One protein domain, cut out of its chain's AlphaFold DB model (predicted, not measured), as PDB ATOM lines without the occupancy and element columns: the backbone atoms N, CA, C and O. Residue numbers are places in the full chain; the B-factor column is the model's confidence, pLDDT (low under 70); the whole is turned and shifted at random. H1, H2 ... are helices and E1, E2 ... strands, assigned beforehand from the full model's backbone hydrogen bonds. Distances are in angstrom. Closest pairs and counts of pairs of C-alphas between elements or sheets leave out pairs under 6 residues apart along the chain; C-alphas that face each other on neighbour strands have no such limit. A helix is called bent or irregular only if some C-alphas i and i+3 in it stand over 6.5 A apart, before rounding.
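Overview. This is residues 16 to 77 and 104 to 122 of the 594 residues of an uncharacterized protein of Streptomyces sp. TLI_55 (UniProt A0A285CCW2). One strongly twisted, curled antiparallel sheet of five strands, E1 E2 E3 E5 E4, makes a wall, with helix H1 packed on one face of it, nearest to E1, E5 and E4. The short helix H2 only grazes the sheet near the end of E3. The printed part has 81 residues, with two named helices and five named strands in the order H1 E1 E2 E3 H2 E4 E5; the sheet order is E1 E2 E3 E5 E4, and the class is mixed, helices and strands. The whole is compact, with a radius of gyration of the C-alphas of 12.3 A and spans of 34 by 24 by 24 A.

Arrangement. H1, residues 16 to 27, is on the sheet at a height of 8.0 A, beside the strands and only just over none of them, with 2 of its C-alphas falling on E3, residues 62 to 69. Its closest C-alphas to E1, residues 31 to 38, are those of Leu 25 and Ala 31, 6.3 A apart. E1 and E2, residues 46 to 53, form a hairpin, with N 33 and O 51 at 2.9 A. E2 and E3 form another, with N 48 and O 66 at 2.8 A. E1, E2 and E3 are a meander, each strand the antiparallel neighbour of the one before. E1 bends by 67 degrees at residue 34 and E2 by 53 degrees at residue 49. H2, residues 73 to 77, only grazes the sheet with residues 75 to 76; H1 and H2 are apart. E5, residues 117 to 121, is the antiparallel neighbour of E3, with N 67 and O 119 at 2.8 A. E4, residues 109 to 111, forms a hairpin with E5, with N 110 and O 118 at 2.8 A. E1 and E4 are the edge strands and are apart. In H2 every O i to N i+4 pair is within hydrogen-bond range; in H1, 7 of 8 are.

Along the chain. H1 begins at C-alpha 16, (-5.032, -38.892, 43.285), and is 17.5 A long; it is neither bent nor irregular, but only just: C-alphas 16 and 19 are 6.1 A apart. E1 measures 19.1 A, E2 20.9 A and E3 21.7 A, ending at C-alpha 69, (-10.785, -28.143, 37.200). H2 and E4 are short, and E5, 12.7 A long, ends at C-alpha 121, (-13.518, -30.389, 24.853).

Size, cuts and confidence. The two C-alphas farthest apart, those of His 42 and Gly 57, are 35.3 A apart. Residues 78 to 103 are not printed; C-alphas 77 and 104 are 13.8 A apart across this cut. Of the links that are printed whole, none is long. The mean pLDDT of the printed part is 82.1, and residues 40 to 43, 55 to 58 and 106 to 108 are under 70.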
ATOM      1  N   ALA A  16      -3.702 -38.986  42.682       85.56
ATOM      2  CA  ALA A  16      -5.032 -38.892  43.285       85.56
ATOM      3  C   ALA A  16      -6.130 -38.613  42.243       85.56
ATOM      4  O   ALA A  16      -7.291 -38.946  42.474       85.56
ATOM      5  N   VAL A  17      -5.752 -38.043  41.098       88.12
ATOM      6  CA  VAL A  17      -6.631 -37.725  39.969       88.12
ATOM      7  C   VAL A  17      -6.480 -38.768  38.862       88.12
ATOM      8  O   VAL A  17      -7.478 -39.299  38.379       88.12
ATOM      9  N   ASP A  18      -5.242 -39.101  38.497       90.25
ATOM     10  CA  ASP A  18      -4.913 -39.987  37.376       90.25
ATOM     11  C   ASP A  18      -5.440 -41.413  37.590       90.25
ATOM     12  O   ASP A  18      -5.920 -42.031  36.646       90.25
ATOM     13  N   GLY A  19      -5.429 -41.919  38.831       90.44
ATOM     14  CA  GLY A  19      -5.980 -43.239  39.158       90.44
ATOM     15  C   GLY A  19      -7.484 -43.338  38.873       90.44
ATOM     16  O   GLY A  19      -7.880 -44.102  37.991       90.44
ATOM     17  N   PRO A  20      -8.333 -42.537  39.549       90.38
ATOM     18  CA  PRO A  20      -9.768 -42.521  39.269       90.38
ATOM     19  C   PRO A  20     -10.099 -42.157  37.814       90.38
ATOM     20  O   PRO A  20     -11.072 -42.663  37.258       90.38
ATOM     21  N   PHE A  21      -9.294 -41.307  37.168       89.62
ATOM     22  CA  PHE A  21      -9.478 -40.973  35.756       89.62
ATOM     23  C   PHE A  21      -9.196 -42.158  34.823       89.62
ATOM     24  O   PHE A  21      -9.984 -42.417  33.912       89.62
ATOM     25  N   ALA A  22      -8.142 -42.933  35.079       90.25
ATOM     26  CA  ALA A  22      -7.859 -44.161  34.342       90.25
ATOM     27  C   ALA A  22      -8.940 -45.232  34.558       90.25
ATOM     28  O   ALA A  22      -9.357 -45.884  33.598       90.25
ATOM     29  N   GLU A  23      -9.448 -45.382  35.786       89.62
ATOM     30  CA  GLU A  23     -10.593 -46.258  36.077       89.62
ATOM     31  C   GLU A  23     -11.829 -45.835  35.277       89.62
ATOM     32  O   GLU A  23     -12.483 -46.674  34.653       89.62
ATOM     33  N   TRP A  24     -12.116 -44.531  35.227       87.75
ATOM     34  CA  TRP A  24     -13.212 -43.992  34.430       87.75
ATOM     35  C   TRP A  24     -13.025 -44.278  32.936       87.75
ATOM     36  O   TRP A  24     -13.964 -44.753  32.292       87.75
ATOM     37  N   LEU A  25     -11.833 -44.059  32.373       88.31
ATOM     38  CA  LEU A  25     -11.540 -44.391  30.973       88.31
ATOM     39  C   LEU A  25     -11.793 -45.883  30.701       88.31
ATOM     40  O   LEU A  25     -12.527 -46.223  29.770       88.31
ATOM     41  N   ALA A  26     -11.291 -46.770  31.566       89.06
ATOM     42  CA  ALA A  26     -11.470 -48.215  31.442       89.06
ATOM     43  C   ALA A  26     -12.949 -48.641  31.522       89.06
ATOM     44  O   ALA A  26     -13.422 -49.395  30.668       89.06
ATOM     45  N   MET A  27     -13.708 -48.116  32.492       87.19
ATOM     46  CA  MET A  27     -15.151 -48.369  32.632       87.19
ATOM     47  C   MET A  27     -15.938 -47.948  31.387       87.19
ATOM     48  O   MET A  27     -16.931 -48.585  31.026       87.19
ATOM     49  N   ASN A  28     -15.491 -46.886  30.717       84.75
ATOM     50  CA  ASN A  28     -16.122 -46.360  29.514       84.75
ATOM     51  C   ASN A  28     -15.530 -46.929  28.214       84.75
ATOM     52  O   ASN A  28     -15.978 -46.517  27.147       84.75
ATOM     53  N   LYS A  29     -14.601 -47.897  28.293       89.12
ATOM     54  CA  LYS A  29     -13.883 -48.499  27.151       89.12
ATOM     55  C   LYS A  29     -13.184 -47.457  26.270       89.12
ATOM     56  O   LYS A  29     -13.231 -47.536  25.043       89.12
ATOM     57  N   LEU A  30     -12.563 -46.481  26.919       87.62
ATOM     58  CA  LEU A  30     -11.796 -45.415  26.293       87.62
ATOM     59  C   LEU A  30     -10.308 -45.591  26.564       87.62
ATOM     60  O   LEU A  30      -9.914 -46.109  27.608       87.62
ATOM     61  N   ALA A  31      -9.497 -45.095  25.639       89.56
ATOM     62  CA  ALA A  31      -8.062 -44.945  25.806       89.56
ATOM     63  C   ALA A  31      -7.634 -43.539  25.379       89.56
ATOM     64  O   ALA A  31      -8.256 -42.934  24.503       89.56
ATOM     65  N   LEU A  32      -6.580 -43.034  26.014       89.31
ATOM     66  CA  LEU A  32      -5.908 -41.803  25.623       89.31
ATOM     67  C   LEU A  32      -4.527 -42.142  25.085       89.31
ATOM     68  O   LEU A  32      -3.776 -42.853  25.754       89.31
ATOM     69  N   ASP A  33      -4.199 -41.586  23.928       88.50
ATOM     70  CA  ASP A  33      -2.851 -41.629  23.376       88.50
ATOM     71  C   ASP A  33      -2.188 -40.269  23.481       88.50
ATOM     72  O   ASP A  33      -2.850 -39.231  23.365       88.50
ATOM     73  N   ASP A  34      -0.873 -40.318  23.684       86.06
ATOM     74  CA  ASP A  34       0.029 -39.172  23.681       86.06
ATOM     75  C   ASP A  34      -0.493 -37.979  24.508       86.06
ATOM     76  O   ASP A  34      -0.608 -36.870  23.983       86.06
ATOM     77  N   PRO A  35      -0.848 -38.177  25.798       89.44
ATOM     78  CA  PRO A  35      -1.301 -37.077  26.631       89.44
ATOM     79  C   PRO A  35      -0.180 -36.052  26.817       89.44
ATOM     80  O   PRO A  35       0.874 -36.344  27.381       89.44
ATOM     81  N   GLU A  36      -0.435 -34.827  26.378       87.56
ATOM     82  CA  GLU A  36       0.460 -33.689  26.534       87.56
ATOM     83  C   GLU A  36      -0.153 -32.676  27.501       87.56
ATOM     84  O   GLU A  36      -1.221 -32.112  27.256       87.56
ATOM     85  N   LEU A  37       0.530 -32.447  28.622       87.62
ATOM     86  CA  LEU A  37       0.127 -31.474  29.630       87.62
ATOM     87  C   LEU A  37       0.523 -30.055  29.200       87.62
ATOM     88  O   LEU A  37       1.705 -29.749  29.029       87.62
ATOM     89  N   HIS A  38      -0.463 -29.168  29.116       82.88
ATOM     90  CA  HIS A  38      -0.289 -27.761  28.763       82.88
ATOM     91  C   HIS A  38      -0.122 -26.876  29.999       82.88
ATOM     92  O   HIS A  38      -0.735 -27.100  31.046       82.88
ATOM     93  N   ASP A  39       0.672 -25.813  29.856       74.00
ATOM     94  CA  ASP A  39       0.732 -24.740  30.850       74.00
ATOM     95  C   ASP A  39      -0.563 -23.915  30.790       74.00
ATOM     96  O   ASP A  39      -0.905 -23.330  29.761       74.00
ATOM     97  N   THR A  40      -1.295 -23.869  31.900       66.88
ATOM     98  CA  THR A  40      -2.588 -23.178  32.005       66.88
ATOM     99  C   THR A  40      -2.468 -21.735  32.487       66.88
ATOM    100  O   THR A  40      -3.471 -21.102  32.823       66.88
ATOM    101  N   GLY A  41      -1.251 -21.186  32.563       61.81
ATOM    102  CA  GLY A  41      -1.050 -19.784  32.933       61.81
ATOM    103  C   GLY A  41      -1.561 -19.460  34.341       61.81
ATOM    104  O   GLY A  41      -2.063 -18.363  34.583       61.81
ATOM    105  N   HIS A  42      -1.444 -20.418  35.265       68.44
ATOM    106  CA  HIS A  42      -1.831 -20.290  36.676       68.44
ATOM    107  C   HIS A  42      -3.338 -20.108  36.947       68.44
ATOM    108  O   HIS A  42      -3.706 -19.643  38.028       68.44
ATOM    109  N   SER A  43      -4.222 -20.518  36.029       65.50
ATOM    110  CA  SER A  43      -5.685 -20.494  36.240       65.50
ATOM    111  C   SER A  43      -6.175 -21.461  37.330       65.50
ATOM    112  O   SER A  43      -7.327 -21.397  37.753       65.50
ATOM    113  N   GLY A  44      -5.305 -22.356  37.810       74.31
ATOM    114  CA  GLY A  44      -5.633 -23.396  38.790       74.31
ATOM    115  C   GLY A  44      -6.243 -24.654  38.164       74.31
ATOM    116  O   GLY A  44      -6.231 -25.704  38.805       74.31
ATOM    117  N   GLY A  45      -6.709 -24.579  36.913       80.94
ATOM    118  CA  GLY A  45      -7.021 -25.753  36.099       80.94
ATOM    119  C   GLY A  45      -5.761 -26.378  35.495       80.94
ATOM    120  O   GLY A  45      -4.731 -25.712  35.379       80.94
ATOM    121  N   ARG A  46      -5.831 -27.650  35.099       87.31
ATOM    122  CA  ARG A  46      -4.814 -28.319  34.267       87.31
ATOM    123  C   ARG A  46      -5.448 -28.679  32.926       87.31
ATOM    124  O   ARG A  46      -6.586 -29.138  32.902       87.31
ATOM    125  N   LEU A  47      -4.736 -28.448  31.831       87.31
ATOM    126  CA  LEU A  47      -5.194 -28.754  30.478       87.31
ATOM    127  C   LEU A  47      -4.285 -29.820  29.891       87.31
ATOM    128  O   LEU A  47      -3.068 -29.705  29.983       87.31
ATOM    129  N   VAL A  48      -4.875 -30.837  29.283       87.75
ATOM    130  CA  VAL A  48      -4.162 -31.892  28.569       87.75
ATOM    131  C   VAL A  48      -4.720 -31.978  27.159       87.75
ATOM    132  O   VAL A  48      -5.934 -31.942  26.990       87.75
ATOM    133  N   SER A  49      -3.871 -32.118  26.149       86.88
ATOM    134  CA  SER A  49      -4.307 -32.600  24.840       86.88
ATOM    135  C   SER A  49      -4.003 -34.091  24.744       86.88
ATOM    136  O   SER A  49      -2.869 -34.485  24.977       86.88
ATOM    137  N   ALA A  50      -4.989 -34.927  24.425       87.75
ATOM    138  CA  ALA A  50      -4.762 -36.357  24.181       87.75
ATOM    139  C   ALA A  50      -5.698 -36.915  23.097       87.75
ATOM    140  O   ALA A  50      -6.855 -36.488  22.996       87.75
ATOM    141  N   TYR A  51      -5.216 -37.846  22.270       87.00
ATOM    142  CA  TYR A  51      -6.053 -38.488  21.255       87.00
ATOM    143  C   TYR A  51      -6.941 -39.537  21.930       87.00
ATOM    144  O   TYR A  51      -6.451 -40.481  22.543       87.00
ATOM    145  N   LEU A  52      -8.259 -39.363  21.853       87.69
ATOM    146  CA  LEU A  52      -9.227 -40.274  22.456       87.69
ATOM    147  C   LEU A  52      -9.581 -41.389  21.464       87.69
ATOM    148  O   LEU A  52     -10.089 -41.107  20.376       87.69
ATOM    149  N   ARG A  53      -9.368 -42.648  21.860       87.00
ATOM    150  CA  ARG A  53      -9.798 -43.859  21.136       87.00
ATOM    151  C   ARG A  53     -10.906 -44.592  21.883       87.00
ATOM    152  O   ARG A  53     -10.921 -44.596  23.116       87.00
ATOM    153  N   GLY A  54     -11.788 -45.267  21.147       80.69
ATOM    154  CA  GLY A  54     -12.771 -46.171  21.743       80.69
ATOM    155  C   GLY A  54     -14.025 -46.380  20.897       80.69
ATOM    156  O   GLY A  54     -14.551 -45.460  20.280       80.69
ATOM    157  N   ASP A  55     -14.553 -47.602  20.949       64.69
ATOM    158  CA  ASP A  55     -15.754 -48.021  20.223       64.69
ATOM    159  C   ASP A  55     -16.987 -47.982  21.135       64.69
ATOM    160  O   ASP A  55     -17.543 -48.999  21.563       64.69
ATOM    161  N   VAL A  56     -17.389 -46.772  21.514       64.12
ATOM    162  CA  VAL A  56     -18.659 -46.561  22.208       64.12
ATOM    163  C   VAL A  56     -19.327 -45.375  21.546       64.12
ATOM    164  O   VAL A  56     -18.897 -44.251  21.760       64.12
ATOM    165  N   GLY A  57     -20.396 -45.617  20.777       63.16
ATOM    166  CA  GLY A  57     -21.026 -44.661  19.845       63.16
ATOM    167  C   GLY A  57     -21.488 -43.295  20.390       63.16
ATOM    168  O   GLY A  57     -22.070 -42.512  19.644       63.16
ATOM    169  N   ARG A  58     -21.239 -42.992  21.667       68.06
ATOM    170  CA  ARG A  58     -21.355 -41.656  22.271       68.06
ATOM    171  C   ARG A  58     -20.054 -40.836  22.226       68.06
ATOM    172  O   ARG A  58     -20.127 -39.617  22.318       68.06
ATOM    173  N   PHE A  59     -18.891 -41.470  22.071       71.06
ATOM    174  CA  PHE A  59     -17.600 -40.804  21.924       71.06
ATOM    175  C   PHE A  59     -17.201 -40.806  20.456       71.06
ATOM    176  O   PHE A  59     -17.212 -41.844  19.798       71.06
ATOM    177  N   ARG A  60     -16.851 -39.631  19.934       75.56
ATOM    178  CA  ARG A  60     -16.081 -39.576  18.692       75.56
ATOM    179  C   ARG A  60     -14.643 -39.938  19.042       75.56
ATOM    180  O   ARG A  60     -14.182 -39.571  20.125       75.56
ATOM    181  N   GLU A  61     -13.936 -40.600  18.143       82.88
ATOM    182  CA  GLU A  61     -12.478 -40.683  18.230       82.88
ATOM    183  C   GLU A  61     -11.858 -39.344  17.795       82.88
ATOM    184  O   GLU A  61     -12.542 -38.516  17.180       82.88
ATOM    185  N   GLY A  62     -10.616 -39.066  18.189       83.31
ATOM    186  CA  GLY A  62      -9.900 -37.852  17.776       83.31
ATOM    187  C   GLY A  62      -9.244 -37.078  18.916       83.31
ATOM    188  O   GLY A  62      -9.390 -37.417  20.091       83.31
ATOM    189  N   MET A  63      -8.566 -35.983  18.567       84.06
ATOM    190  CA  MET A  63      -7.883 -35.097  19.518       84.06
ATOM    191  C   MET A  63      -8.870 -34.471  20.512       84.06
ATOM    192  O   MET A  63      -9.881 -33.887  20.109       84.06
ATOM    193  N   ARG A  64      -8.584 -34.539  21.811       86.69
ATOM    194  CA  ARG A  64      -9.376 -33.869  22.851       86.69
ATOM    195  C   ARG A  64      -8.522 -32.899  23.631       86.69
ATOM    196  O   ARG A  64      -7.372 -33.198  23.929       86.69
ATOM    197  N   ILE A  65      -9.136 -31.788  24.018       87.50
ATOM    198  CA  ILE A  65      -8.652 -30.955  25.112       87.50
ATOM    199  C   ILE A  65      -9.377 -31.444  26.364       87.50
ATOM    200  O   ILE A  65     -10.602 -31.417  26.439       87.50
ATOM    201  N   ILE A  66      -8.632 -31.953  27.330       88.50
ATOM    202  CA  ILE A  66      -9.140 -32.498  28.579       88.50
ATOM    203  C   ILE A  66      -8.761 -31.520  29.679       88.50
ATOM    204  O   ILE A  66      -7.583 -31.291  29.955       88.50
ATOM    205  N   LYS A  67      -9.767 -30.923  30.307       88.88
ATOM    206  CA  LYS A  67      -9.576 -29.950  31.375       88.88
ATOM    207  C   LYS A  67      -9.884 -30.579  32.719       88.88
ATOM    208  O   LYS A  67     -11.001 -31.036  32.942       88.88
ATOM    209  N   LEU A  68      -8.914 -30.544  33.622       88.44
ATOM    210  CA  LEU A  68      -9.110 -30.811  35.039       88.44
ATOM    211  C   LEU A  68      -9.306 -29.486  35.772       88.44
ATOM    212  O   LEU A  68      -8.442 -28.608  35.733       88.44
ATOM    213  N   ILE A  69     -10.419 -29.356  36.480       86.25
ATOM    214  CA  ILE A  69     -10.785 -28.143  37.200       86.25
ATOM    215  C   ILE A  69     -10.839 -28.456  38.689       86.25
ATOM    216  O   ILE A  69     -11.650 -29.267  39.138       86.25
ATOM    217  N   ALA A  70      -9.972 -27.801  39.460       85.12
ATOM    218  CA  ALA A  70      -9.935 -27.961  40.907       85.12
ATOM    219  C   ALA A  70     -11.271 -27.532  41.556       85.12
ATOM    220  O   ALA A  70     -11.924 -26.613  41.045       85.12
ATOM    221  N   PRO A  71     -11.667 -28.131  42.697       84.19
ATOM    222  CA  PRO A  71     -12.913 -27.786  43.377       84.19
ATOM    223  C   PRO A  71     -12.963 -26.289  43.711       84.19
ATOM    224  O   PRO A  71     -12.213 -25.792  44.550       84.19
ATOM    225  N   SER A  72     -13.838 -25.548  43.034       82.19
ATOM    226  CA  SER A  72     -14.014 -24.108  43.234       82.19
ATOM    227  C   SER A  72     -15.395 -23.655  42.743       82.19
ATOM    228  O   SER A  72     -16.028 -24.367  41.958       82.19
ATOM    229  N   PRO A  73     -15.884 -22.472  43.162       78.50
ATOM    230  CA  PRO A  73     -17.105 -21.897  42.594       78.50
ATOM    231  C   PRO A  73     -17.041 -21.745  41.066       78.50
ATOM    232  O   PRO A  73     -18.041 -21.981  40.394       78.50
ATOM    233  N   ASP A  74     -15.865 -21.409  40.524       75.06
ATOM    234  CA  ASP A  74     -15.643 -21.261  39.079       75.06
ATOM    235  C   ASP A  74     -15.757 -22.630  38.365       75.06
ATOM    236  O   ASP A  74     -16.337 -22.711  37.284       75.06
ATOM    237  N   ALA A  75     -15.330 -23.725  39.007       75.69
ATOM    238  CA  ALA A  75     -15.460 -25.086  38.469       75.69
ATOM    239  C   ALA A  75     -16.912 -25.547  38.301       75.69
ATOM    240  O   ALA A  75     -17.242 -26.250  37.352       75.69
ATOM    241  N   ILE A  76     -17.788 -25.143  39.223       79.69
ATOM    242  CA  ILE A  76     -19.222 -25.449  39.147       79.69
ATOM    243  C   ILE A  76     -19.878 -24.650  38.013       79.69
ATOM    244  O   ILE A  76     -20.796 -25.140  37.357       79.69
ATOM    245  N   ALA A  77     -19.413 -23.420  37.786       84.00
ATOM    246  CA  ALA A  77     -19.966 -22.521  36.782       84.00
ATOM    247  C   ALA A  77     -19.518 -22.852  35.349       84.00
ATOM    248  O   ALA A  77     -20.199 -22.468  34.401       84.00
ATOM    249  N   LEU A 104     -18.343 -28.952  23.981       80.25
ATOM    250  CA  LEU A 104     -18.272 -29.805  25.171       80.25
ATOM    251  C   LEU A 104     -18.568 -31.272  24.874       80.25
ATOM    252  O   LEU A 104     -18.332 -32.112  25.735       80.25
ATOM    253  N   GLY A 105     -19.139 -31.572  23.700       70.62
ATOM    254  CA  GLY A 105     -19.695 -32.883  23.389       70.62
ATOM    255  C   GLY A 105     -20.658 -33.303  24.492       70.62
ATOM    256  O   GLY A 105     -20.256 -34.024  25.385       70.62
ATOM    257  N   LEU A 106     -21.886 -32.785  24.416       56.00
ATOM    258  CA  LEU A 106     -23.057 -32.797  25.323       56.00
ATOM    259  C   LEU A 106     -23.139 -33.676  26.610       56.00
ATOM    260  O   LEU A 106     -23.993 -33.361  27.432       56.00
ATOM    261  N   ASP A 107     -22.281 -34.668  26.856       61.41
ATOM    262  CA  ASP A 107     -22.378 -35.665  27.928       61.41
ATOM    263  C   ASP A 107     -21.116 -35.818  28.825       61.41
ATOM    264  O   ASP A 107     -21.084 -36.726  29.655       61.41
ATOM    265  N   PHE A 108     -20.063 -34.985  28.710       66.75
ATOM    266  CA  PHE A 108     -18.744 -35.338  29.295       66.75
ATOM    267  C   PHE A 108     -18.088 -34.290  30.203       66.75
ATOM    268  O   PHE A 108     -16.956 -33.863  29.977       66.75
ATOM    269  N   HIS A 109     -18.777 -33.945  31.290       77.38
ATOM    270  CA  HIS A 109     -18.131 -33.403  32.486       77.38
ATOM    271  C   HIS A 109     -18.328 -34.395  33.638       77.38
ATOM    272  O   HIS A 109     -19.453 -34.710  34.020       77.38
ATOM    273  N   TRP A 110     -17.233 -34.943  34.156       82.56
ATOM    274  CA  TRP A 110     -17.257 -35.933  35.226       82.56
ATOM    275  C   TRP A 110     -16.755 -35.314  36.522       82.56
ATOM    276  O   TRP A 110     -15.679 -34.723  36.560       82.56
ATOM    277  N   LYS A 111     -17.547 -35.452  37.587       85.19
ATOM    278  CA  LYS A 111     -17.138 -35.035  38.923       85.19
ATOM    279  C   LYS A 111     -16.304 -36.140  39.565       85.19
ATOM    280  O   LYS A 111     -16.806 -37.239  39.801       85.19
ATOM    281  N   MET A 112     -15.056 -35.819  39.862       84.31
ATOM    282  CA  MET A 112     -14.100 -36.686  40.539       84.31
ATOM    283  C   MET A 112     -14.481 -36.881  42.020       84.31
ATOM    284  O   MET A 112     -15.159 -36.023  42.602       84.31
ATOM    285  N   PRO A 113     -14.011 -37.961  42.677       83.88
ATOM    286  CA  PRO A 113     -14.259 -38.199  44.104       83.88
ATOM    287  C   PRO A 113     -13.776 -37.077  45.037       83.88
ATOM    288  O   PRO A 113     -14.385 -36.838  46.076       83.88
ATOM    289  N   ASP A 114     -12.709 -36.366  44.665       82.38
ATOM    290  CA  ASP A 114     -12.163 -35.224  45.415       82.38
ATOM    291  C   ASP A 114     -12.938 -33.910  45.180       82.38
ATOM    292  O   ASP A 114     -12.605 -32.866  45.744       82.38
ATOM    293  N   GLY A 115     -13.991 -33.956  44.356       84.31
ATOM    294  CA  GLY A 115     -14.826 -32.817  43.994       84.31
ATOM    295  C   GLY A 115     -14.320 -32.002  42.805       84.31
ATOM    296  O   GLY A 115     -14.990 -31.029  42.445       84.31
ATOM    297  N   SER A 116     -13.181 -32.366  42.207       85.88
ATOM    298  CA  SER A 116     -12.711 -31.763  40.958       85.88
ATOM    299  C   SER A 116     -13.582 -32.206  39.780       85.88
ATOM    300  O   SER A 116     -14.410 -33.114  39.897       85.88
ATOM    301  N   TRP A 117     -13.441 -31.534  38.643       86.75
ATOM    302  CA  TRP A 117     -14.168 -31.865  37.420       86.75
ATOM    303  C   TRP A 117     -13.202 -32.172  36.291       86.75
ATOM    304  O   TRP A 117     -12.235 -31.441  36.099       86.75
ATOM    305  N   VAL A 118     -13.499 -33.212  35.518       88.06
ATOM    306  CA  VAL A 118     -12.842 -33.484  34.240       88.06
ATOM    307  C   VAL A 118     -13.816 -33.173  33.119       88.06
ATOM    308  O   VAL A 118     -14.919 -33.714  33.096       88.06
ATOM    309  N   MET A 119     -13.417 -32.309  32.193       88.31
ATOM    310  CA  MET A 119     -14.208 -31.923  31.029       88.31
ATOM    311  C   MET A 119     -13.481 -32.302  29.749       88.31
ATOM    312  O   MET A 119     -12.293 -32.021  29.607       88.31
ATOM    313  N   PHE A 120     -14.209 -32.893  28.808       87.56
ATOM    314  CA  PHE A 120     -13.707 -33.157  27.464       87.56
ATOM    315  C   PHE A 120     -14.199 -32.069  26.519       87.56
ATOM    316  O   PHE A 120     -15.392 -31.789  26.442       87.56
ATOM    317  N   GLN A 121     -13.270 -31.461  25.798       88.25
ATOM    318  CA  GLN A 121     -13.518 -30.389  24.853       88.25
ATOM    319  C   GLN A 121     -13.028 -30.809  23.468       88.25
ATOM    320  O   GLN A 121     -11.959 -31.409  23.310       88.25
ATOM    321  N   TYR A 122     -13.836 -30.504  22.461       85.81
ATOM    322  CA  TYR A 122     -13.593 -30.829  21.064       85.81
ATOM    323  C   TYR A 122     -13.143 -29.545  20.359       85.81
ATOM    324  O   TYR A 122     -13.972 -28.646  20.181       85.81
TER     325      TYR A 122